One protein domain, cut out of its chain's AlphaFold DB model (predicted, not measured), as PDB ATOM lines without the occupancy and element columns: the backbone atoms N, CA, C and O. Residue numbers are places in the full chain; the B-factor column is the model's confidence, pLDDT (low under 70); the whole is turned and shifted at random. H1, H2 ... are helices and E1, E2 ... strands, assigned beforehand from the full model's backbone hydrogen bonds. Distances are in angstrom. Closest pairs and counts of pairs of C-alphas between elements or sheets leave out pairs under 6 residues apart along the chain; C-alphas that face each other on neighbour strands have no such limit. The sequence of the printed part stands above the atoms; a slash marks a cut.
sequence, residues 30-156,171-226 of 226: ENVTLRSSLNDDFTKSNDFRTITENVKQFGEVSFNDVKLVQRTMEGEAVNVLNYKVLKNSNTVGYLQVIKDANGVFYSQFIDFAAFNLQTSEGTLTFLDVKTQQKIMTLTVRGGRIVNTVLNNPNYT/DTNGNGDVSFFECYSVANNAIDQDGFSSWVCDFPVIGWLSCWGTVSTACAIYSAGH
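This is residues 30 to 156 and 171 to 226 of the 226 residues of an uncharacterized protein of Chryseobacterium sp. Leaf404 (UniProt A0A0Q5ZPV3). One antiparallel sheet of seven strands, twisted and curled, bends round the long helix H5 like an open half-barrel, its edge strands E1 and E7 remaining apart. H3 packs beside H5 on that same inner face, with short H4 at the turn between them, while H1 and H2 lie over the opposite face. The printed part has 183 residues with five named helices and seven named strands, in the order H1, H2, E1 to E7, H3, H4, H5; the sheet's order is E1 - E2 - E3 - E4 - E5 - E6 - E7, and the class is mixed, helices and strands. The whole is compact, with a radius of gyration of the C-alphas of 15.8 A, and rounded, spanning 43 by 40 by 34 A.

H1, residues 30 to 43, and H2, residues 47 to 55, are close but not clearly touching, the closest C-alphas, Phe 42 and Phe 48, being 6.3 A apart; their lines are about perpendicular at 83 degrees. Then come E1, residues 60 to 73, E2, residues 76 to 87, E3, residues 90 to 99, E4, residues 105 to 116, E5, residues 121 to 128, E6, residues 134 to 141, and E7, residues 144 to 150. They form a meander, each strand the antiparallel neighbour of the one before, and each such pair is a hairpin. Within hydrogen-bond range are N 69 and O 80 of E1 and E2, 2.9 A; N 83 and O 95 of E2 and E3, 2.8 A; N 96 and O 108 of E3 and E4, 2.8 A; N 111 and O 125 of E4 and E5, 2.8 A; N 124 and O 138 of E5 and E6, 2.8 A; and N 139 and O 147 of E6 and E7, 2.8 A. H1 is on the sheet at a height of 8.4 A, over E1 and E2, its closest C-alphas to E1 being Arg 35 and Leu 68, 5.6 A. On the local plane it stands at 59 degrees to E1, only just slantwise to the strands. H2 is on the sheet too, with C-alphas Asp 47 and Phe 105 of E4 6.9 A apart. H3, residues 180 to 194, is on the sheet but over none of its strands; its closest C-alphas to E7 are Ser 185 and Leu 150, 7.2 A. H4, residues 196 to 201, only grazes the sheet with residues 198 to 201, and H3 and H4 only just touch, only at the corner, with 3 pairs of C-alphas within 8 A. The sheet curls round H5, residues 206 to 224, whose closest C-alphas to E1 are Ala 218 and Met 73, 6.4 A. H5 touches H3 with residues 215 to 223 alone, opposite ways at a steep tilt of 45 degrees, closest at the C-alphas of Cys 219 and Phe 180, 4.7 A. Every O i to N i+4 pair is within hydrogen-bond range in H1, H2, H3 and H4, and 14 of 15 are in H5.

H1 begins at C-alpha 30, (181.405, 336.075, 206.483), and is 20.0 A long. E1, 30.1 A long, bends by 82 degrees at residue 64; E2 is 35.1 A long; E4, 29.4 A long, bends by 64 degrees at residue 113. E7 ends at C-alpha 150, (192.181, 367.568, 222.726). H3 is 21.0 A long, and H5, 26.4 A long, ends at C-alpha 224, (196.061, 358.852, 203.898).

The two C-alphas farthest apart are those of Ser 89 and Gly 174, 45.4 A. Residues 157 to 170 are not printed; C-alphas 156 and 171 are 14.7 A apart across this cut, which lies in the link from E7 to H3. The links that are printed whole are tight. The mean pLDDT of the printed part is 73.9, and 75 residues are under 70, among them residues 71 to 77, 150 to 156 and 171 to 226.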
ATOM      1  N   GLU A  30     180.636 335.106 207.272       64.94
ATOM      2  CA  GLU A  30     181.405 336.075 206.483       64.94
ATOM      3  C   GLU A  30     182.250 337.015 207.362       64.94
ATOM      4  O   GLU A  30     183.429 337.242 207.089       64.94
ATOM      5  N   ASN A  31     181.701 337.462 208.499       73.38
ATOM      6  CA  ASN A  31     182.415 338.310 209.457       73.38
ATOM      7  C   ASN A  31     183.518 337.550 210.203       73.38
ATOM      8  O   ASN A  31     184.509 338.153 210.615       73.38
ATOM      9  N   VAL A  32     183.373 336.232 210.378       79.75
ATOM     10  CA  VAL A  32     184.407 335.390 210.997       79.75
ATOM     11  C   VAL A  32     185.605 335.250 210.058       79.75
ATOM     12  O   VAL A  32     186.738 335.463 210.495       79.75
ATOM     13  N   THR A  33     185.353 334.964 208.778       85.12
ATOM     14  CA  THR A  33     186.396 334.843 207.748       85.12
ATOM     15  C   THR A  33     187.122 336.168 207.531       85.12
ATOM     16  O   THR A  33     188.352 336.205 207.582       85.12
ATOM     17  N   LEU A  34     186.382 337.273 207.380       85.88
ATOM     18  CA  LEU A  34     186.964 338.605 207.197       85.88
ATOM     19  C   LEU A  34     187.825 339.021 208.396       85.88
ATOM     20  O   LEU A  34     188.947 339.495 208.220       85.88
ATOM     21  N   ARG A  35     187.339 338.788 209.623       88.00
ATOM     22  CA  ARG A  35     188.106 339.049 210.847       88.00
ATOM     23  C   ARG A  35     189.412 338.262 210.870       88.00
ATOM     24  O   ARG A  35     190.440 338.837 211.211       88.00
ATOM     25  N   SER A  36     189.367 336.970 210.536       88.56
ATOM     26  CA  SER A  36     190.563 336.122 210.516       88.56
ATOM     27  C   SER A  36     191.574 336.632 209.493       88.56
ATOM     28  O   SER A  36     192.734 336.818 209.836       88.56
ATOM     29  N   SER A  37     191.119 336.939 208.275       91.75
ATOM     30  CA  SER A  37     191.982 337.452 207.209       91.75
ATOM     31  C   SER A  37     192.659 338.766 207.599       91.75
ATOM     32  O   SER A  37     193.867 338.903 207.452       91.75
ATOM     33  N   LEU A  38     191.901 339.730 208.131       89.25
ATOM     34  CA  LEU A  38     192.454 341.026 208.532       89.25
ATOM     35  C   LEU A  38     193.418 340.903 209.718       89.25
ATOM     36  O   LEU A  38     194.418 341.616 209.776       89.25
ATOM     37  N   ASN A  39     193.130 340.002 210.660       92.94
ATOM     38  CA  ASN A  39     194.024 339.724 211.777       92.94
ATOM     39  C   ASN A  39     195.340 339.083 211.306       92.94
ATOM     40  O   ASN A  39     196.415 339.464 211.771       92.94
ATOM     41  N   ASP A  40     195.268 338.144 210.366       93.75
ATOM     42  CA  ASP A  40     196.449 337.510 209.778       93.75
ATOM     43  C   ASP A  40     197.291 338.520 208.992       93.75
ATOM     44  O   ASP A  40     198.516 338.529 209.116       93.75
ATOM     45  N   ASP A  41     196.645 339.408 208.236       93.00
ATOM     46  CA  ASP A  41     197.320 340.499 207.533       93.00
ATOM     47  C   ASP A  41     198.043 341.426 208.511       93.00
ATOM     48  O   ASP A  41     199.209 341.764 208.304       93.00
ATOM     49  N   PHE A  42     197.370 341.826 209.595       92.69
ATOM     50  CA  PHE A  42     197.964 342.701 210.599       92.69
ATOM     51  C   PHE A  42     199.156 342.036 211.288       92.69
ATOM     52  O   PHE A  42     200.223 342.641 211.354       92.69
ATOM     53  N   THR A  43     199.014 340.792 211.751       93.50
ATOM     54  CA  THR A  43     200.077 340.074 212.480       93.50
ATOM     55  C   THR A  43     201.314 339.775 211.631       93.50
ATOM     56  O   THR A  43     202.406 339.619 212.175       93.50
ATOM     57  N   LYS A  44     201.170 339.738 210.302       93.75
ATOM     58  CA  LYS A  44     202.276 339.575 209.342       93.75
ATOM     59  C   LYS A  44     202.835 340.899 208.813       93.75
ATOM     60  O   LYS A  44     203.816 340.885 208.072       93.75
ATOM     61  N   SER A  45     202.218 342.031 209.149       90.25
ATOM     62  CA  SER A  45     202.638 343.343 208.654       90.25
ATOM     63  C   SER A  45     203.949 343.816 209.291       90.25
ATOM     64  O   SER A  45     204.273 343.470 210.428       90.25
ATOM     65  N   ASN A  46     204.682 344.685 208.586       86.00
ATOM     66  CA  ASN A  46     205.886 345.329 209.132       86.00
ATOM     67  C   ASN A  46     205.573 346.232 210.341       86.00
ATOM     68  O   ASN A  46     206.423 346.412 211.212       86.00
ATOM     69  N   ASP A  47     204.350 346.769 210.407       82.81
ATOM     70  CA  ASP A  47     203.894 347.647 211.486       82.81
ATOM     71  C   ASP A  47     203.600 346.883 212.789       82.81
ATOM     72  O   ASP A  47     203.648 347.471 213.872       82.81
ATOM     73  N   PHE A  48     203.340 345.572 212.708       90.44
ATOM     74  CA  PHE A  48     202.928 344.741 213.841       90.44
ATOM     75  C   PHE A  48     203.860 344.859 215.047       90.44
ATOM     76  O   PHE A  48     203.417 345.139 216.163       90.44
ATOM     77  N   ARG A  49     205.164 344.654 214.824       89.31
ATOM     78  CA  ARG A  49     206.162 344.657 215.900       89.31
ATOM     79  C   ARG A  49     206.210 346.019 216.585       89.31
ATOM     80  O   ARG A  49     206.074 346.087 217.798       89.31
ATOM     81  N   THR A  50     206.314 347.091 215.804       86.19
ATOM     82  CA  THR A  50     206.380 348.462 216.326       86.19
ATOM     83  C   THR A  50     205.132 348.813 217.138       86.19
ATOM     84  O   THR A  50     205.240 349.300 218.260       86.19
ATOM     85  N   ILE A  51     203.938 348.523 216.609       88.25
ATOM     86  CA  ILE A  51     202.665 348.827 217.279       88.25
ATOM     87  C   ILE A  51     202.550 348.058 218.601       88.25
ATOM     88  O   ILE A  51     202.187 348.626 219.629       88.25
ATOM     89  N   THR A  52     202.876 346.767 218.596       91.50
ATOM     90  CA  THR A  52     202.742 345.917 219.788       91.50
ATOM     91  C   THR A  52     203.790 346.226 220.856       91.50
ATOM     92  O   THR A  52     203.449 346.252 222.040       91.50
ATOM     93  N   GLU A  53     205.030 346.536 220.469       91.31
ATOM     94  CA  GLU A  53     206.084 346.997 221.386       91.31
ATOM     95  C   GLU A  53     205.690 348.302 222.084       91.31
ATOM     96  O   GLU A  53     205.812 348.417 223.304       91.31
ATOM     97  N   ASN A  54     205.127 349.243 221.331       90.56
ATOM     98  CA  ASN A  54     204.685 350.537 221.838       90.56
ATOM     99  C   ASN A  54     203.503 350.433 222.821       90.56
ATOM    100  O   ASN A  54     203.415 351.204 223.782       90.56
ATOM    101  N   VAL A  55     202.612 349.453 222.632       94.38
ATOM    102  CA  VAL A  55     201.483 349.187 223.546       94.38
ATOM    103  C   VAL A  55     201.910 348.400 224.793       94.38
ATOM    104  O   VAL A  55     201.248 348.486 225.831       94.38
ATOM    105  N   LYS A  56     203.039 347.684 224.743       94.00
ATOM    106  CA  LYS A  56     203.492 346.763 225.802       94.00
ATOM    107  C   LYS A  56     203.623 347.407 227.185       94.00
ATOM    108  O   LYS A  56     203.433 346.738 228.198       94.00
ATOM    109  N   GLN A  57     203.932 348.702 227.245       93.69
ATOM    110  CA  GLN A  57     204.015 349.446 228.509       93.69
ATOM    111  C   GLN A  57     202.666 349.549 229.246       93.69
ATOM    112  O   GLN A  57     202.635 349.675 230.474       93.69
ATOM    113  N   PHE A  58     201.550 349.467 228.514       94.50
ATOM    114  CA  PHE A  58     200.199 349.509 229.070       94.50
ATOM    115  C   PHE A  58     199.717 348.108 229.455       94.50
ATOM    116  O   PHE A  58     199.118 347.941 230.517       94.50
ATOM    117  N   GLY A  59     200.034 347.095 228.646       95.12
ATOM    118  CA  GLY A  59     199.713 345.697 228.920       95.12
ATOM    119  C   GLY A  59     200.009 344.771 227.740       95.12
ATOM    120  O   GLY A  59     200.621 345.163 226.749       95.12
ATOM    121  N   GLU A  60     199.559 343.527 227.848       95.88
ATOM    122  CA  GLU A  60     199.680 342.501 226.814       95.88
ATOM    123  C   GLU A  60     198.470 342.530 225.872       95.88
ATOM    124  O   GLU A  60     197.320 342.541 226.315       95.88
ATOM    125  N   VAL A  61     198.718 342.540 224.562       95.69
ATOM    126  CA  VAL A  61     197.663 342.515 223.542       95.69
ATOM    127  C   VAL A  61     197.119 341.087 223.400       95.69
ATOM    128  O   VAL A  61     197.861 340.172 223.051       95.69
ATOM    129  N   SER A  62     195.818 340.884 223.629       93.75
ATOM    130  CA  SER A  62     195.154 339.590 223.415       93.75
ATOM    131  C   SER A  62     194.734 339.432 221.954       93.75
ATOM    132  O   SER A  62     193.692 339.937 221.527       93.75
ATOM    133  N   PHE A  63     195.534 338.698 221.180       88.94
ATOM    134  CA  PHE A  63     195.237 338.386 219.773       88.94
ATOM    135  C   PHE A  63     194.108 337.368 219.598       88.94
ATOM    136  O   PHE A  63     193.451 337.344 218.560       88.94
ATOM    137  N   ASN A  64     193.836 336.571 220.633       85.25
ATOM    138  CA  ASN A  64     192.736 335.607 220.630       85.25
ATOM    139  C   ASN A  64     191.371 336.284 220.852       85.25
ATOM    140  O   ASN A  64     190.344 335.750 220.439       85.25
ATOM    141  N   ASP A  65     191.358 337.482 221.448       82.88
ATOM    142  CA  ASP A  65     190.148 338.246 221.766       82.88
ATOM    143  C   ASP A  65     189.924 339.438 220.823       82.88
ATOM    144  O   ASP A  65     189.490 340.515 221.249       82.88
ATOM    145  N   VAL A  66     190.211 339.266 219.529       87.75
ATOM    146  CA  VAL A  66     189.976 340.316 218.533       87.75
ATOM    147  C   VAL A  66     188.492 340.417 218.162       87.75
ATOM    148  O   VAL A  66     187.828 339.438 217.792       87.75
ATOM    149  N   LYS A  67     187.960 341.640 218.235       84.50
ATOM    150  CA  LYS A  67     186.625 341.985 217.733       84.50
ATOM    151  C   LYS A  67     186.753 342.761 216.429       84.50
ATOM    152  O   LYS A  67     187.380 343.816 216.403       84.50
ATOM    153  N   LEU A  68     186.125 342.255 215.370       81.06
ATOM    154  CA  LEU A  68     185.935 343.021 214.143       81.06
ATOM    155  C   LEU A  68     184.706 343.908 214.301       81.06
ATOM    156  O   LEU A  68     183.627 343.449 214.677       81.06
ATOM    157  N   VAL A  69     184.891 345.179 213.992       77.38
ATOM    158  CA  VAL A  69     183.851 346.187 213.989       77.38
ATOM    159  C   VAL A  69     183.832 346.812 212.602       77.38
ATOM    160  O   VAL A  69     184.819 347.405 212.184       77.38
ATOM    161  N   GLN A  70     182.716 346.675 211.891       72.81
ATOM    162  CA  GLN A  70     182.533 347.316 210.591       72.81
ATOM    163  C   GLN A  70     181.817 348.654 210.766       72.81
ATOM    164  O   GLN A  70     180.906 348.792 211.596       72.81
ATOM    165  N   ARG A  71     182.255 349.650 210.004       65.25
ATOM    166  CA  ARG A  71     181.694 351.004 209.961       65.25
ATOM    167  C   ARG A  71     181.485 351.415 208.516       65.25
ATOM    168  O   ARG A  71     182.163 350.901 207.641       65.25
ATOM    169  N   THR A  72     180.561 352.334 208.274       58.69
ATOM    170  CA  THR A  72     180.389 352.942 206.953       58.69
ATOM    171  C   THR A  72     180.846 354.388 207.019       58.69
ATOM    172  O   THR A  72     180.387 355.141 207.876       58.69
ATOM    173  N   MET A  73     181.761 354.756 206.132       52.81
ATOM    174  CA  MET A  73     182.460 356.033 206.102       52.81
ATOM    175  C   MET A  73     182.419 356.553 204.678       52.81
ATOM    176  O   MET A  73     182.930 355.897 203.782       52.81
ATOM    177  N   GLU A  74     181.726 357.669 204.454       57.94
ATOM    178  CA  GLU A  74     181.544 358.238 203.106       57.94
ATOM    179  C   GLU A  74     180.963 357.244 202.074       57.94
ATOM    180  O   GLU A  74     181.164 357.371 200.872       57.94
ATOM    181  N   GLY A  75     180.190 356.260 202.547       56.16
ATOM    182  CA  GLY A  75     179.612 355.201 201.711       56.16
ATOM    183  C   GLY A  75     180.481 353.948 201.575       56.16
ATOM    184  O   GLY A  75     180.003 352.951 201.040       56.16
ATOM    185  N   GLU A  76     181.698 353.947 202.117       53.94
ATOM    186  CA  GLU A  76     182.603 352.797 202.100       53.94
ATOM    187  C   GLU A  76     182.595 352.038 203.426       53.94
ATOM    188  O   GLU A  76     182.496 352.623 204.504       53.94
ATOM    189  N   ALA A  77     182.692 350.710 203.362       65.94
ATOM    190  CA  ALA A  77     182.803 349.880 204.552       65.94
ATOM    191  C   ALA A  77     184.251 349.860 205.052       65.94
ATOM    192  O   ALA A  77     185.155 349.432 204.339       65.94
ATOM    193  N   VAL A  78     184.457 350.249 206.305       70.12
ATOM    194  CA  VAL A  78     185.756 350.218 206.965       70.12
ATOM    195  C   VAL A  78     185.756 349.216 208.103       70.12
ATOM    196  O   VAL A  78     184.820 349.134 208.903       70.12
ATOM    197  N   ASN A  79     186.836 348.448 208.175       77.88
ATOM    198  CA  ASN A  79     187.014 347.364 209.122       77.88
ATOM    199  C   ASN A  79     187.981 347.789 210.231       77.88
ATOM    200  O   ASN A  79     189.138 348.111 209.966       77.88
ATOM    201  N   VAL A  80     187.512 347.748 211.477       79.31
ATOM    202  CA  VAL A  80     188.293 348.090 212.668       79.31
ATOM    203  C   VAL A  80     188.491 346.838 213.515       79.31
ATOM    204  O   VAL A  80     187.533 346.275 214.057       79.31
ATOM    205  N   LEU A  81     189.739 346.404 213.659       83.94
ATOM    206  CA  LEU A  81     190.115 345.344 214.587       83.94
ATOM    207  C   LEU A  81     190.332 345.951 215.970       83.94
ATOM    208  O   LEU A  81     191.131 346.864 216.139       83.94
ATOM    209  N   ASN A  82     189.608 345.448 216.963       85.25
ATOM    210  CA  ASN A  82     189.718 345.868 218.353       85.25
ATOM    211  C   ASN A  82     190.335 344.727 219.161       85.25
ATOM    212  O   ASN A  82     189.670 343.719 219.416       85.25
ATOM    213  N   TYR A  83     191.583 344.903 219.578       89.94
ATOM    214  CA  TYR A  83     192.298 343.983 220.451       89.94
ATOM    215  C   TYR A  83     192.185 344.446 221.895       89.94
ATOM    216  O   TYR A  83     192.439 345.614 222.193       89.94
ATOM    217  N   LYS A  84     191.842 343.538 222.810       92.12
ATOM    218  CA  LYS A  84     191.950 343.837 224.242       92.12
ATOM    219  C   LYS A  84     193.416 343.963 224.632       92.12
ATOM    220  O   LYS A  84     194.236 343.155 224.205       92.12
ATOM    221  N   VAL A  85     193.713 344.917 225.503       93.88
ATOM    222  CA  VAL A  85     195.008 345.018 226.179       93.88
ATOM    223  C   VAL A  85     194.799 344.687 227.650       93.88
ATOM    224  O   VAL A  85     193.916 345.253 228.303       93.88
ATOM    225  N   LEU A  86     195.570 343.729 228.155       94.12
ATOM    226  CA  LEU A  86     195.408 343.143 229.479       94.12
ATOM    227  C   LEU A  86     196.608 343.458 230.376       94.12
ATOM    228  O   LEU A  86     197.758 343.340 229.964       94.12
ATOM    229  N   LYS A  87     196.351 343.783 231.641       94.94
ATOM    230  CA  LYS A  87     197.371 343.880 232.691       94.94
ATOM    231  C   LYS A  87     196.869 343.134 233.916       94.94
ATOM    232  O   LYS A  87     195.827 343.485 234.464       94.94
ATOM    233  N   ASN A  88     197.591 342.095 234.337       94.31
ATOM    234  CA  ASN A  88     197.175 341.211 235.436       94.31
ATOM    235  C   ASN A  88     195.746 340.663 235.230       94.31
ATOM    236  O   ASN A  88     194.905 340.769 236.117       94.31
ATOM    237  N   SER A  89     195.454 340.174 234.018       90.69
ATOM    238  CA  SER A  89     194.130 339.680 233.589       90.69
ATOM    239  C   SER A  89     192.997 340.719 233.541       90.69
ATOM    240  O   SER A  89     191.902 340.397 233.084       90.69
ATOM    241  N   ASN A  90     193.244 341.972 233.929       90.19
ATOM    242  CA  ASN A  90     192.277 343.059 233.808       90.19
ATOM    243  C   ASN A  90     192.418 343.756 232.456       90.19
ATOM    244  O   ASN A  90     193.531 344.001 231.995       90.19
ATOM    245  N   THR A  91     191.295 344.110 231.828       88.94
ATOM    246  CA  THR A  91     191.317 344.929 230.610       88.94
ATOM    247  C   THR A  91     191.682 346.362 230.975       88.94
ATOM    248  O   THR A  91     190.941 347.015 231.703       88.94
ATOM    249  N   VAL A  92     192.812 346.834 230.458       91.94
ATOM    250  CA  VAL A  92     193.309 348.202 230.668       91.94
ATOM    251  C   VAL A  92     193.088 349.098 229.461       91.94
ATOM    252  O   VAL A  92     193.297 350.298 229.552       91.94
ATOM    253  N   GLY A  93     192.654 348.542 228.334       90.69
ATOM    254  CA  GLY A  93     192.355 349.325 227.150       90.69
ATOM    255  C   GLY A  93     192.093 348.468 225.924       90.69
ATOM    256  O   GLY A  93     192.045 347.235 226.002       90.69
ATOM    257  N   TYR A  94     191.954 349.140 224.787       89.50
ATOM    258  CA  TYR A  94     191.861 348.498 223.481       89.50
ATOM    259  C   TYR A  94     192.862 349.101 222.506       89.50
ATOM    260  O   TYR A  94     192.950 350.318 222.361       89.50
ATOM    261  N   LEU A  95     193.580 348.231 221.804       91.62
ATOM    262  CA  LEU A  95     194.323 348.591 220.607       91.62
ATOM    263  C   LEU A  95     193.366 348.469 219.419       91.62
ATOM    264  O   LEU A  95     192.870 347.381 219.123       91.62
ATOM    265  N   GLN A  96     193.093 349.587 218.760       87.06
ATOM    266  CA  GLN A  96     192.326 349.620 217.525       87.06
ATOM    267  C   GLN A  96     193.272 349.679 216.341       87.06
ATOM    268  O   GLN A  96     194.188 350.497 216.334       87.06
ATOM    269  N   VAL A  97     193.032 348.825 215.355       83.69
ATOM    270  CA  VAL A  97     193.817 348.732 214.127       83.69
ATOM    271  C   VAL A  97     192.885 348.825 212.930       83.69
ATOM    272  O   VAL A  97     191.859 348.141 212.871       83.69
ATOM    273  N   ILE A  98     193.254 349.672 211.979       81.12
ATOM    274  CA  ILE A  98     192.504 349.942 210.755       81.12
ATOM    275  C   ILE A  98     193.459 349.739 209.589       81.12
ATOM    276  O   ILE A  98     194.587 350.228 209.633       81.12
ATOM    277  N   LYS A  99     193.007 349.023 208.562       79.62
ATOM    278  CA  LYS A  99     193.735 348.851 207.304       79.62
ATOM    279  C   LYS A  99     193.064 349.714 206.242       79.62
ATOM    280  O   LYS A  99     191.854 349.580 206.055       79.62
ATOM    281  N   ASP A 100     193.817 350.585 205.580       72.25
ATOM    282  CA  ASP A 100     193.296 351.344 204.438       72.25
ATOM    283  C   ASP A 100     193.315 350.521 203.134       72.25
ATOM    284  O   ASP A 100     193.773 349.374 203.094       72.25
ATOM    285  N   ALA A 101     192.810 351.118 202.050       68.88
ATOM    286  CA  ALA A 101     192.778 350.500 200.724       68.88
ATOM    287  C   ALA A 101     194.179 350.216 200.144       68.88
ATOM    288  O   ALA A 101     194.324 349.321 199.311       68.88
ATOM    289  N   ASN A 102     195.209 350.932 200.608       68.88
ATOM    290  CA  ASN A 102     196.605 350.756 200.199       68.88
ATOM    291  C   ASN A 102     197.334 349.693 201.041       68.88
ATOM    292  O   ASN A 102     198.485 349.355 200.766       68.88
ATOM    293  N   GLY A 103     196.669 349.147 202.061       70.06
ATOM    294  CA  GLY A 103     197.215 348.148 202.967       70.06
ATOM    295  C   GLY A 103     198.068 348.711 204.103       70.06
ATOM    296  O   GLY A 103     198.738 347.929 204.780       70.06
ATOM    297  N   VAL A 104     198.037 350.025 204.335       72.44
ATOM    298  CA  VAL A 104     198.706 350.674 205.469       72.44
ATOM    299  C   VAL A 104     197.864 350.492 206.730       72.44
ATOM    300  O   VAL A 104     196.635 350.606 206.699       72.44
ATOM    301  N   PHE A 105     198.534 350.205 207.850       78.00
ATOM    302  CA  PHE A 105     197.887 350.060 209.146       78.00
ATOM    303  C   PHE A 105     197.991 351.340 209.978       78.00
ATOM    304  O   PHE A 105     199.080 351.855 210.256       78.00
ATOM    305  N   TYR A 106     196.835 351.805 210.441       78.69
ATOM    306  CA  TYR A 106     196.692 352.870 211.429       78.69
ATOM    307  C   TYR A 106     196.294 352.251 212.756       78.69
ATOM    308  O   TYR A 106     195.519 351.291 212.796       78.69
ATOM    309  N   SER A 107     196.823 352.798 213.844       82.31
ATOM    310  CA  SER A 107     196.607 352.227 215.164       82.31
ATOM    311  C   SER A 107     196.488 353.281 216.245       82.31
ATOM    312  O   SER A 107     197.373 354.125 216.391       82.31
ATOM    313  N   GLN A 108     195.449 353.149 217.059       84.94
ATOM    314  CA  GLN A 108     195.270 353.939 218.269       84.94
ATOM    315  C   GLN A 108     195.106 353.024 219.475       84.94
ATOM    316  O   GLN A 108     194.499 351.955 219.385       84.94
ATOM    317  N   PHE A 109     195.633 353.452 220.613       87.00
ATOM    318  CA  PHE A 109     195.392 352.795 221.885       87.00
ATOM    319  C   PHE A 109     194.429 353.645 222.706       87.00
ATOM    320  O   PHE A 109     194.647 354.841 222.892       87.00
ATOM    321  N   ILE A 110     193.356 353.021 223.180       87.62
ATOM    322  CA  ILE A 110     192.398 353.647 224.081       87.62
ATOM    323  C   ILE A 110     192.634 353.076 225.476       87.62
ATOM    324  O   ILE A 110     192.279 351.930 225.752       87.62
ATOM    325  N   ASP A 111     193.268 353.876 226.322       90.44
ATOM    326  CA  ASP A 111     193.608 353.569 227.704       90.44
ATOM    327  C   ASP A 111     192.412 353.826 228.626       90.44
ATOM    328  O   ASP A 111     191.856 354.929 228.682       90.44
ATOM    329  N   PHE A 112     192.039 352.781 229.359       87.81
ATOM    330  CA  PHE A 112     190.949 352.724 230.324       87.81
ATOM    331  C   PHE A 112     191.453 352.498 231.751       87.81
ATOM    332  O   PHE A 112     190.646 352.235 232.638       87.81
ATOM    333  N   ALA A 113     192.760 352.581 232.015       88.25
ATOM    334  CA  ALA A 113     193.310 352.323 233.345       88.25
ATOM    335  C   ALA A 113     192.698 353.231 234.429       88.25
ATOM    336  O   ALA A 113     192.570 352.818 235.581       88.25
ATOM    337  N   ALA A 114     192.287 354.446 234.054       91.81
ATOM    338  CA  ALA A 114     191.598 355.401 234.920       91.81
ATOM    339  C   ALA A 114     190.063 355.398 234.752       91.81
ATOM    340  O   ALA A 114     189.396 356.309 235.244       91.81
ATOM    341  N   PHE A 115     189.497 354.411 234.053       84.94
ATOM    342  CA  PHE A 115     188.069 354.291 233.778       84.94
ATOM    343  C   PHE A 115     187.480 353.033 234.422       84.94
ATOM    344  O   PHE A 115     187.906 351.905 234.174       84.94
ATOM    345  N   ASN A 116     186.443 353.216 235.229       82.94
ATOM    346  CA  ASN A 116     185.694 352.133 235.838       82.94
ATOM    347  C   ASN A 116     184.568 351.684 234.897       82.94
ATOM    348  O   ASN A 116     183.546 352.355 234.759       82.94
ATOM    349  N   LEU A 117     184.739 350.510 234.283       77.06
ATOM    350  CA  LEU A 117     183.750 349.914 233.376       77.06
ATOM    351  C   LEU A 117     182.409 349.581 234.054       77.06
ATOM    352  O   LEU A 117     181.388 349.575 233.374       77.06
ATOM    353  N   GLN A 118     182.390 349.293 235.361       79.69
ATOM    354  CA  GLN A 118     181.158 348.936 236.078       79.69
ATOM    355  C   GLN A 118     180.281 350.159 236.333       79.69
ATOM    356  O   GLN A 118     179.072 350.105 236.127       79.69
ATOM    357  N   THR A 119     180.890 351.263 236.768       81.56
ATOM    358  CA  THR A 119     180.163 352.516 237.025       81.56
ATOM    359  C   THR A 119     180.049 353.388 235.778       81.56
ATOM    360  O   THR A 119     179.228 354.298 235.741       81.56
ATOM    361  N   SER A 120     180.823 353.083 234.732       79.62
ATOM    362  CA  SER A 120     180.972 353.908 233.533       79.62
ATOM    363  C   SER A 120     181.444 355.329 233.863       79.62
ATOM    364  O   SER A 120     180.890 356.314 233.373       79.62
ATOM    365  N   GLU A 121     182.461 355.432 234.720       86.19
ATOM    366  CA  GLU A 121     183.015 356.702 235.195       86.19
ATOM    367  C   GLU A 121     184.539 356.704 235.166       86.19
ATOM    368  O   GLU A 121     185.179 355.667 235.327       86.19
ATOM    369  N   GLY A 122     185.124 357.890 235.034       87.56
ATOM    370  CA  GLY A 122     186.567 358.089 235.071       87.56
ATOM    371  C   GLY A 122     187.082 358.686 233.774       87.56
ATOM    372  O   GLY A 122     186.378 359.443 233.106       87.56
ATOM    373  N   THR A 123     188.322 358.364 233.429       89.44
ATOM    374  CA  THR A 123     189.027 359.015 232.326       89.44
ATOM    375  C   THR A 123     189.471 358.006 231.278       89.44
ATOM    376  O   THR A 123     190.133 357.021 231.598       89.44
ATOM    377  N   LEU A 124     189.143 358.293 230.020       83.38
ATOM    378  CA  LEU A 124     189.635 357.581 228.844       83.38
ATOM    379  C   LEU A 124     190.752 358.410 228.214       83.38
ATOM    380  O   LEU A 124     190.585 359.615 228.021       83.38
ATOM    381  N   THR A 125     191.869 357.781 227.864       87.19
ATOM    382  CA  THR A 125     192.961 358.452 227.147       87.19
ATOM    383  C   THR A 125     193.185 357.777 225.802       87.19
ATOM    384  O   THR A 125     193.345 356.567 225.733       87.19
ATOM    385  N   PHE A 126     193.213 358.557 224.730       84.00
ATOM    386  CA  PHE A 126     193.455 358.085 223.373       84.00
ATOM    387  C   PHE A 126     194.884 358.446 222.995       84.00
ATOM    388  O   PHE A 126     195.295 359.600 223.151       84.00
ATOM    389  N   LEU A 127     195.639 357.463 222.523       82.50
ATOM    390  CA  LEU A 127     197.040 357.606 222.159       82.50
ATOM    391  C   LEU A 127     197.266 357.138 220.729       82.50
ATOM    392  O   LEU A 127     196.767 356.084 220.325       82.50
ATOM    393  N   ASP A 128     198.072 357.898 219.994       77.94
ATOM    394  CA  ASP A 128     198.644 357.421 218.744       77.94
ATOM    395  C   ASP A 128     199.729 356.410 219.099       77.94
ATOM    396  O   ASP A 128     200.658 356.710 219.855       77.94
ATOM    397  N   VAL A 129     199.607 355.187 218.590       82.19
ATOM    398  CA  VAL A 129     200.552 354.139 218.976       82.19
ATOM    399  C   VAL A 129     201.912 354.349 218.321       82.19
ATOM    400  O   VAL A 129     202.922 354.033 218.947       82.19
ATOM    401  N   LYS A 130     201.978 354.887 217.099       76.31
ATOM    402  CA  LYS A 130     203.245 355.066 216.377       76.31
ATOM    403  C   LYS A 130     204.082 356.181 217.011       76.31
ATOM    404  O   LYS A 130     205.273 355.974 217.227       76.31
ATOM    405  N   THR A 131     203.477 357.312 217.370       73.88
ATOM    406  CA  THR A 131     204.194 358.459 217.957       73.88
ATOM    407  C   THR A 131     204.131 358.543 219.470       73.88
ATOM    408  O   THR A 131     204.809 359.390 220.051       73.88
ATOM    409  N   GLN A 132     203.351 357.676 220.125       80.38
ATOM    410  CA  GLN A 132     203.167 357.664 221.582       80.38
ATOM    411  C   GLN A 132     202.594 358.972 222.141       80.38
ATOM    412  O   GLN A 132     202.633 359.230 223.346       80.38
ATOM    413  N   GLN A 133     202.038 359.813 221.271       77.50
ATOM    414  CA  GLN A 133     201.458 361.076 221.674       77.50
ATOM    415  C   GLN A 133     200.027 360.857 222.145       77.50
ATOM    416  O   GLN A 133     199.218 360.169 221.521       77.50
ATOM    417  N   LYS A 134     199.709 361.479 223.278       81.69
ATOM    418  CA  LYS A 134     198.342 361.558 223.771       81.69
ATOM    419  C   LYS A 134     197.551 362.476 222.850       81.69
ATOM    420  O   LYS A 134     197.887 363.654 222.758       81.69
ATOM    421  N   ILE A 135     196.499 361.943 222.249       70.50
ATOM    422  CA  ILE A 135     195.631 362.628 221.290       70.50
ATOM    423  C   ILE A 135     194.498 363.330 222.026       70.50
ATOM    424  O   ILE A 135     194.246 364.517 221.846       70.50
ATOM    425  N   MET A 136     193.809 362.581 222.883       77.38
ATOM    426  CA  MET A 136     192.574 363.032 223.501       77.38
ATOM    427  C   MET A 136     192.427 362.429 224.887       77.38
ATOM    428  O   MET A 136     192.850 361.305 225.152       77.38
ATOM    429  N   THR A 137     191.808 363.188 225.778       82.56
ATOM    430  CA  THR A 137     191.347 362.708 227.075       82.56
ATOM    431  C   THR A 137     189.859 362.988 227.198       82.56
ATOM    432  O   THR A 137     189.441 364.135 227.059       82.56
ATOM    433  N   LEU A 138     189.069 361.957 227.486       79.06
ATOM    434  CA  LEU A 138     187.648 362.084 227.795       79.06
ATOM    435  C   LEU A 138     187.445 361.841 229.285       79.06
ATOM    436  O   LEU A 138     187.918 360.842 229.820       79.06
ATOM    437  N   THR A 139     186.731 362.737 229.956       81.75
ATOM    438  CA  THR A 139     186.246 362.509 231.321       81.75
ATOM    439  C   THR A 139     184.778 362.143 231.257       81.75
ATOM    440  O   THR A 139     183.982 362.872 230.671       81.75
ATOM    441  N   VAL A 140     184.419 361.042 231.903       75.50
ATOM    442  CA  VAL A 140     183.068 360.496 231.914       75.50
ATOM    443  C   VAL A 140     182.553 360.442 233.349       75.50
ATOM    444  O   VAL A 140     183.266 360.010 234.260       75.50
ATOM    445  N   ARG A 141     181.305 360.863 233.563       78.25
ATOM    446  CA  ARG A 141     180.597 360.740 234.848       78.25
ATOM    447  C   ARG A 141     179.158 360.305 234.604       78.25
ATOM    448  O   ARG A 141     178.508 360.841 233.708       78.25
ATOM    449  N   GLY A 142     178.672 359.328 235.370       76.25
ATOM    450  CA  GLY A 142     177.346 358.740 235.164       76.25
ATOM    451  C   GLY A 142     177.092 358.265 233.726       76.25
ATOM    452  O   GLY A 142     175.993 358.459 233.210       76.25
ATOM    453  N   GLY A 143     178.114 357.721 233.052       67.38
ATOM    454  CA  GLY A 143     178.011 357.252 231.667       67.38
ATOM    455  C   GLY A 143     177.889 358.343 230.597       67.38
ATOM    456  O   GLY A 143     177.534 358.007 229.475       67.38
ATOM    457  N   ARG A 144     178.167 359.616 230.912       65.44
ATOM    458  CA  ARG A 144     178.167 360.742 229.956       65.44
ATOM    459  C   ARG A 144     179.532 361.408 229.884       65.44
ATOM    460  O   ARG A 144     180.191 361.524 230.923       65.44
ATOM    461  N   ILE A 145     179.943 361.883 228.708       70.12
ATOM    462  CA  ILE A 145     181.168 362.675 228.574       70.12
ATOM    463  C   ILE A 145     180.893 364.060 229.164       70.12
ATOM    464  O   ILE A 145     179.953 364.751 228.788       70.12
ATOM    465  N   VAL A 146     181.696 364.457 230.148       77.38
ATOM    466  CA  VAL A 146     181.561 365.753 230.837       77.38
ATOM    467  C   VAL A 146     182.703 366.710 230.524       77.38
ATOM    468  O   VAL A 146     182.609 367.893 230.840       77.38
ATOM    469  N   ASN A 147     183.798 366.205 229.957       76.88
ATOM    470  CA  ASN A 147     184.926 367.019 229.528       76.88
ATOM    471  C   ASN A 147     185.728 366.288 228.449       76.88
ATOM    472  O   ASN A 147     186.032 365.104 228.607       76.88
ATOM    473  N   THR A 148     186.142 367.028 227.426       75.00
ATOM    474  CA  THR A 148     187.005 366.553 226.344       75.00
ATOM    475  C   THR A 148     188.210 367.473 226.259       75.00
ATOM    476  O   THR A 148     188.071 368.678 226.070       75.00
ATOM    477  N   VAL A 149     189.406 366.912 226.409       75.31
ATOM    478  CA  VAL A 149     190.664 367.632 226.200       75.31
ATOM    479  C   VAL A 149     191.327 367.056 224.966       75.31
ATOM    480  O   VAL A 149     191.770 365.907 224.978       75.31
ATOM    481  N   LEU A 150     191.392 367.863 223.911       65.62
ATOM    482  CA  LEU A 150     192.181 367.568 222.726       65.62
ATOM    483  C   LEU A 150     193.585 368.111 222.941       65.62
ATOM    484  O   LEU A 150     193.772 369.293 223.235       65.62
ATOM    485  N   ASN A 151     194.571 367.241 222.796       66.25
ATOM    486  CA  ASN A 151     195.934 367.695 222.622       66.25
ATOM    487  C   ASN A 151     196.130 367.973 221.135       66.25
ATOM    488  O   ASN A 151     195.628 367.225 220.302       66.25
ATOM    489  N   ASN A 152     196.889 369.020 220.819       60.31
ATOM    490  CA  ASN A 152     197.418 369.254 219.479       60.31
ATOM    491  C   ASN A 152     198.840 368.683 219.438       60.31
ATOM    492  O   ASN A 152     199.796 369.405 219.736       60.31
ATOM    493  N   PRO A 153     199.004 367.377 219.189       55.25
ATOM    494  CA  PRO A 153     200.319 366.802 218.982       55.25
ATOM    495  C   PRO A 153     201.034 367.508 217.822       55.25
ATOM    496  O   PRO A 153     200.501 367.640 216.722       55.25
ATOM    497  N   ASN A 154     202.259 367.966 218.075       48.25
ATOM    498  CA  ASN A 154     203.123 368.485 217.024       48.25
ATOM    499  C   ASN A 154     203.701 367.295 216.255       48.25
ATOM    500  O   ASN A 154     204.640 366.647 216.723       48.25
ATOM    501  N   TYR A 155     203.140 367.021 215.081       46.47
ATOM    502  CA  TYR A 155     203.740 366.124 214.103       46.47
ATOM    503  C   TYR A 155     204.619 366.956 213.171       46.47
ATOM    504  O   TYR A 155     204.132 367.789 212.409       46.47
ATOM    505  N   THR A 156     205.935 366.769 213.246       39.19
ATOM    506  CA  THR A 156     206.859 367.299 212.240       39.19
ATOM    507  C   THR A 156     206.709 366.477 210.966       39.19
ATOM    508  O   THR A 156     207.422 365.492 210.783       39.19
ATOM    509  N   ASP A 171     192.519 371.281 207.001       60.53
ATOM    510  CA  ASP A 171     193.908 371.773 207.020       60.53
ATOM    511  C   ASP A 171     193.985 373.031 207.895       60.53
ATOM    512  O   ASP A 171     193.819 374.182 207.456       60.53
ATOM    513  N   THR A 172     194.142 372.792 209.195       59.97
ATOM    514  CA  THR A 172     194.115 373.853 210.205       59.97
ATOM    515  C   THR A 172     195.418 374.645 210.233       59.97
ATOM    516  O   THR A 172     195.390 375.846 210.524       59.97
ATOM    517  N   ASN A 173     196.538 374.008 209.884       58.84
ATOM    518  CA  ASN A 173     197.863 374.625 209.870       58.84
ATOM    519  C   ASN A 173     198.219 375.279 208.511       58.84
ATOM    520  O   ASN A 173     199.149 376.085 208.449       58.84
ATOM    521  N   GLY A 174     197.438 375.022 207.458       58.28
ATOM    522  CA  GLY A 174     197.592 375.608 206.128       58.28
ATOM    523  C   GLY A 174     198.753 375.035 205.312       58.28
ATOM    524  O   GLY A 174     199.245 375.734 204.419       58.28
ATOM    525  N   ASN A 175     199.243 373.837 205.636       60.34
ATOM    526  CA  ASN A 175     200.381 373.217 204.956       60.34
ATOM    527  C   ASN A 175     199.978 372.416 203.701       60.34
ATOM    528  O   ASN A 175     200.873 371.996 202.966       60.34
ATOM    529  N   GLY A 176     198.677 372.271 203.423       56.69
ATOM    530  CA  GLY A 176     198.134 371.504 202.300       56.69
ATOM    531  C   GLY A 176     197.832 370.036 202.619       56.69
ATOM    532  O   GLY A 176     197.041 369.426 201.901       56.69
ATOM    533  N   ASP A 177     198.360 369.506 203.722       59.72
ATOM    534  CA  ASP A 177     198.235 368.109 204.132       59.72
ATOM    535  C   ASP A 177     197.386 368.017 205.400       59.72
ATOM    536  O   ASP A 177     197.667 368.660 206.410       59.72
ATOM    537  N   VAL A 178     196.357 367.175 205.391       58.84
ATOM    538  CA  VAL A 178     195.519 367.000 206.579       58.84
ATOM    539  C   VAL A 178     195.996 365.797 207.351       58.84
ATOM    540  O   VAL A 178     195.723 364.656 206.989       58.84
ATOM    541  N   SER A 179     196.671 366.045 208.467       59.78
ATOM    542  CA  SER A 179     196.996 364.956 209.382       59.78
ATOM    543  C   SER A 179     195.722 364.343 209.976       59.78
ATOM    544  O   SER A 179     194.683 365.003 210.094       59.78
ATOM    545  N   PHE A 180     195.817 363.086 210.429       62.41
ATOM    546  CA  PHE A 180     194.735 362.407 211.154       62.41
ATOM    547  C   PHE A 180     194.136 363.328 212.224       62.41
ATOM    548  O   PHE A 180     192.929 363.386 212.411       62.41
ATOM    549  N   PHE A 181     194.980 364.098 212.903       61.59
ATOM    550  CA  PHE A 181     194.617 364.909 214.059       61.59
ATOM    551  C   PHE A 181     193.892 366.190 213.701       61.59
ATOM    552  O   PHE A 181     193.004 366.606 214.441       61.59
ATOM    553  N   GLU A 182     194.225 366.800 212.571       57.22
ATOM    554  CA  GLU A 182     193.493 367.972 212.111       57.22
ATOM    555  C   GLU A 182     192.104 367.574 211.615       57.22
ATOM    556  O   GLU A 182     191.120 368.233 211.958       57.22
ATOM    557  N   CYS A 183     191.996 366.417 210.950       66.75
ATOM    558  CA  CYS A 183     190.696 365.811 210.695       66.75
ATOM    559  C   CYS A 183     189.944 365.531 212.003       66.75
ATOM    560  O   CYS A 183     188.791 365.936 212.153       66.75
ATOM    561  N   TYR A 184     190.600 364.881 212.969       65.31
ATOM    562  CA  TYR A 184     189.959 364.426 214.203       65.31
ATOM    563  C   TYR A 184     189.458 365.604 215.041       65.31
ATOM    564  O   TYR A 184     188.336 365.594 215.538       65.31
ATOM    565  N   SER A 185     190.261 366.662 215.143       61.91
ATOM    566  CA  SER A 185     189.924 367.888 215.866       61.91
ATOM    567  C   SER A 185     188.716 368.600 215.257       61.91
ATOM    568  O   SER A 185     187.788 368.988 215.970       61.91
ATOM    569  N   VAL A 186     188.675 368.746 213.934       63.16
ATOM    570  CA  VAL A 186     187.551 369.402 213.253       63.16
ATOM    571  C   VAL A 186     186.292 368.533 213.291       63.16
ATOM    572  O   VAL A 186     185.207 369.068 213.505       63.16
ATOM    573  N   ALA A 187     186.417 367.211 213.146       66.56
ATOM    574  CA  ALA A 187     185.293 366.287 213.281       66.56
ATOM    575  C   ALA A 187     184.698 366.327 214.698       66.56
ATOM    576  O   ALA A 187     183.479 366.420 214.845       66.56
ATOM    577  N   ASN A 188     185.540 366.359 215.733       63.88
ATOM    578  CA  ASN A 188     185.093 366.505 217.119       63.88
ATOM    579  C   ASN A 188     184.406 367.849 217.358       63.88
ATOM    580  O   ASN A 188     183.299 367.879 217.883       63.88
ATOM    581  N   ASN A 189     185.004 368.951 216.897       62.41
ATOM    582  CA  ASN A 189     184.388 370.274 217.000       62.41
ATOM    583  C   ASN A 189     183.028 370.335 216.287       62.41
ATOM    584  O   ASN A 189     182.114 371.003 216.764       62.41
ATOM    585  N   ALA A 190     182.874 369.639 215.157       63.47
ATOM    586  CA  ALA A 190     181.597 369.549 214.456       63.47
ATOM    587  C   ALA A 190     180.556 368.741 215.252       63.47
ATOM    588  O   ALA A 190     179.406 369.166 215.346       63.47
ATOM    589  N   ILE A 191     180.956 367.618 215.857       63.47
ATOM    590  CA  ILE A 191     180.090 366.785 216.709       63.47
ATOM    591  C   ILE A 191     179.628 367.559 217.949       63.47
ATOM    592  O   ILE A 191     178.441 367.524 218.288       63.47
ATOM    593  N   ASP A 192     180.539 368.298 218.584       61.59
ATOM    594  CA  ASP A 192     180.255 369.103 219.773       61.59
ATOM    595  C   ASP A 192     179.311 370.280 219.462       61.59
ATOM    596  O   ASP A 192     178.480 370.646 220.294       61.59
ATOM    597  N   GLN A 193     179.390 370.854 218.255       65.31
ATOM    598  CA  GLN A 193     178.527 371.963 217.822       65.31
ATOM    599  C   GLN A 193     177.135 371.526 217.338       65.31
ATOM    600  O   GLN A 193     176.206 372.334 217.368       65.31
ATOM    601  N   ASP A 194     176.975 370.277 216.893       60.03
ATOM    602  CA  ASP A 194     175.711 369.746 216.361       60.03
ATOM    603  C   ASP A 194     174.720 369.326 217.467       60.03
ATOM    604  O   ASP A 194     173.506 369.345 217.265       60.03
ATOM    605  N   GLY A 195     175.208 368.980 218.666       47.94
ATOM    606  CA  GLY A 195     174.398 368.700 219.864       47.94
ATOM    607  C   GLY A 195     173.602 367.383 219.845       47.94
ATOM    608  O   GLY A 195     173.433 366.748 220.884       47.94
ATOM    609  N   PHE A 196     173.131 366.933 218.679       51.38
ATOM    610  CA  PHE A 196     172.521 365.611 218.500       51.38
ATOM    611  C   PHE A 196     173.588 364.527 218.333       51.38
ATOM    612  O   PHE A 196     173.509 363.465 218.952       51.38
ATOM    613  N   SER A 197     174.621 364.817 217.539       52.72
ATOM    614  CA  SER A 197     175.757 363.913 217.361       52.72
ATOM    615  C   SER A 197     176.504 363.674 218.678       52.72
ATOM    616  O   SER A 197     176.786 362.523 218.996       52.72
ATOM    617  N   SER A 198     176.727 364.707 219.500       57.00
ATOM    618  CA  SER A 198     177.338 364.546 220.830       57.00
ATOM    619  C   SER A 198     176.526 363.616 221.742       57.00
ATOM    620  O   SER A 198     177.096 362.734 222.377       57.00
ATOM    621  N   TRP A 199     175.190 363.700 221.704       51.75
ATOM    622  CA  TRP A 199     174.308 362.799 222.453       51.75
ATOM    623  C   TRP A 199     174.426 361.325 222.020       51.75
ATOM    624  O   TRP A 199     174.433 360.428 222.866       51.75
ATOM    625  N   VAL A 200     174.558 361.044 220.718       56.12
ATOM    626  CA  VAL A 200     174.789 359.673 220.211       56.12
ATOM    627  C   VAL A 200     176.179 359.170 220.614       56.12
ATOM    628  O   VAL A 200     176.344 358.008 220.998       56.12
ATOM    629  N   CYS A 201     177.171 360.060 220.569       57.94
ATOM    630  CA  CYS A 201     178.549 359.802 220.973       57.94
ATOM    631  C   CYS A 201     178.733 359.700 222.491       57.94
ATOM    632  O   CYS A 201     179.805 359.292 222.925       57.94
ATOM    633  N   ASP A 202     177.711 360.014 223.289       52.75
ATOM    634  CA  ASP A 202     177.705 359.873 224.745       52.75
ATOM    635  C   ASP A 202     177.200 358.506 225.223       52.75
ATOM    636  O   ASP A 202     177.356 358.181 226.398       52.75
ATOM    637  N   PHE A 203     176.634 357.668 224.347       49.69
ATOM    638  CA  PHE A 203     176.066 356.386 224.771       49.69
ATOM    639  C   PHE A 203     177.164 355.401 225.235       49.69
ATOM    640  O   PHE A 203     178.085 355.099 224.463       49.69
ATOM    641  N   PRO A 204     177.081 354.839 226.458       41.50
ATOM    642  CA  PRO A 204     178.180 354.076 227.036       41.50
ATOM    643  C   PRO A 204     178.511 352.804 226.246       41.50
ATOM    644  O   PRO A 204     177.629 352.089 225.762       41.50
ATOM    645  N   VAL A 205     179.817 352.520 226.159       43.66
ATOM    646  CA  VAL A 205     180.470 351.344 225.546       43.66
ATOM    647  C   VAL A 205     180.245 351.186 224.035       43.66
ATOM    648  O   VAL A 205     181.216 351.126 223.283       43.66
ATOM    649  N   ILE A 206     178.999 351.119 223.569       47.44
ATOM    650  CA  ILE A 206     178.673 350.905 222.152       47.44
ATOM    651  C   ILE A 206     178.698 352.228 221.384       47.44
ATOM    652  O   ILE A 206     179.264 352.252 220.296       47.44
ATOM    653  N   GLY A 207     178.159 353.312 221.957       52.81
ATOM    654  CA  GLY A 207     178.181 354.654 221.359       52.81
ATOM    655  C   GLY A 207     179.588 355.237 221.271       52.81
ATOM    656  O   GLY A 207     179.943 355.860 220.280       52.81
ATOM    657  N   TRP A 208     180.443 354.950 222.254       55.78
ATOM    658  CA  TRP A 208     181.827 355.435 222.258       55.78
ATOM    659  C   TRP A 208     182.706 354.718 221.233       55.78
ATOM    660  O   TRP A 208     183.426 355.360 220.472       55.78
ATOM    661  N   LEU A 209     182.620 353.383 221.169       52.50
ATOM    662  CA  LEU A 209     183.341 352.596 220.164       52.50
ATOM    663  C   LEU A 209     182.755 352.778 218.756       52.50
ATOM    664  O   LEU A 209     183.439 352.508 217.768       52.50
ATOM    665  N   SER A 210     181.486 353.177 218.626       58.62
ATOM    666  CA  SER A 210     180.879 353.480 217.332       58.62
ATOM    667  C   SER A 210     181.195 354.889 216.868       58.62
ATOM    668  O   SER A 210     181.721 355.019 215.771       58.62
ATOM    669  N   CYS A 211     180.961 355.911 217.682       62.56
ATOM    670  CA  CYS A 211     181.190 357.293 217.294       62.56
ATOM    671  C   CYS A 211     182.682 357.602 217.185       62.56
ATOM    672  O   CYS A 211     183.169 357.834 216.083       62.56
ATOM    673  N   TRP A 212     183.437 357.511 218.282       63.38
ATOM    674  CA  TRP A 212     184.858 357.870 218.264       63.38
ATOM    675  C   TRP A 212     185.681 356.912 217.414       63.38
ATOM    676  O   TRP A 212     186.621 357.345 216.759       63.38
ATOM    677  N   GLY A 213     185.280 355.637 217.347       60.00
ATOM    678  CA  GLY A 213     185.831 354.691 216.379       60.00
ATOM    679  C   GLY A 213     185.615 355.156 214.936       60.00
ATOM    680  O   GLY A 213     186.569 355.178 214.173       60.00
ATOM    681  N   THR A 214     184.403 355.595 214.574       63.50
ATOM    682  CA  THR A 214     184.112 356.122 213.226       63.50
ATOM    683  C   THR A 214     184.881 357.406 212.951       63.50
ATOM    684  O   THR A 214     185.464 357.521 211.883       63.50
ATOM    685  N   VAL A 215     184.963 358.344 213.898       66.44
ATOM    686  CA  VAL A 215     185.762 359.568 213.713       66.44
ATOM    687  C   VAL A 215     187.238 359.225 213.504       66.44
ATOM    688  O   VAL A 215     187.857 359.722 212.567       66.44
ATOM    689  N   SER A 216     187.784 358.308 214.306       60.66
ATOM    690  CA  SER A 216     189.166 357.839 214.150       60.66
ATOM    691  C   SER A 216     189.365 357.210 212.779       60.66
ATOM    692  O   SER A 216     190.335 357.488 212.085       60.66
ATOM    693  N   THR A 217     188.423 356.384 212.349       59.19
ATOM    694  CA  THR A 217     188.483 355.745 211.044       59.19
ATOM    695  C   THR A 217     188.383 356.742 209.886       59.19
ATOM    696  O   THR A 217     189.164 356.621 208.944       59.19
ATOM    697  N   ALA A 218     187.519 357.761 209.983       62.69
ATOM    698  CA  ALA A 218     187.392 358.832 208.988       62.69
ATOM    699  C   ALA A 218     188.736 359.500 208.792       62.69
ATOM    700  O   ALA A 218     189.207 359.683 207.677       62.69
ATOM    701  N   CYS A 219     189.351 359.838 209.917       62.62
ATOM    702  CA  CYS A 219     190.538 360.650 209.926       62.62
ATOM    703  C   CYS A 219     191.794 359.883 209.558       62.62
ATOM    704  O   CYS A 219     192.674 360.471 208.940       62.62
ATOM    705  N   ALA A 220     191.841 358.575 209.817       55.75
ATOM    706  CA  ALA A 220     192.866 357.700 209.260       55.75
ATOM    707  C   ALA A 220     192.838 357.723 207.732       55.75
ATOM    708  O   ALA A 220     193.856 358.021 207.115       55.75
ATOM    709  N   ILE A 221     191.667 357.499 207.132       56.03
ATOM    710  CA  ILE A 221     191.507 357.471 205.672       56.03
ATOM    711  C   ILE A 221     191.764 358.850 205.063       56.03
ATOM    712  O   ILE A 221     192.514 358.968 204.098       56.03
ATOM    713  N   TYR A 222     191.187 359.898 205.649       60.28
ATOM    714  CA  TYR A 222     191.329 361.262 205.153       60.28
ATOM    715  C   TYR A 222     192.792 361.716 205.139       60.28
ATOM    716  O   TYR A 222     193.247 362.316 204.170       60.28
ATOM    717  N   SER A 223     193.543 361.361 206.184       52.91
ATOM    718  CA  SER A 223     194.971 361.668 206.269       52.91
ATOM    719  C   SER A 223     195.872 360.816 205.381       52.91
ATOM    720  O   SER A 223     197.040 361.139 205.219       52.91
ATOM    721  N   ALA A 224     195.344 359.726 204.820       46.78
ATOM    722  CA  ALA A 224     196.061 358.852 203.898       46.78
ATOM    723  C   ALA A 224     195.928 359.296 202.432       46.78
ATOM    724  O   ALA A 224     196.735 358.902 201.591       46.78
ATOM    725  N   GLY A 225     194.867 360.045 202.112       43.38
ATOM    726  CA  GLY A 225     194.510 360.457 200.751       43.38
ATOM    727  C   GLY A 225     195.049 361.825 200.321       43.38
ATOM    728  O   GLY A 225     194.753 362.248 199.201       43.38
ATOM    729  N   HIS A 226     195.798 362.503 201.192       40.69
ATOM    730  CA  HIS A 226     196.394 363.819 200.969       40.69
ATOM    731  C   HIS A 226     197.908 363.761 201.146       40.69
ATOM    732  O   HIS A 226     198.345 363.279 202.213       40.69
TER     733      HIS A 226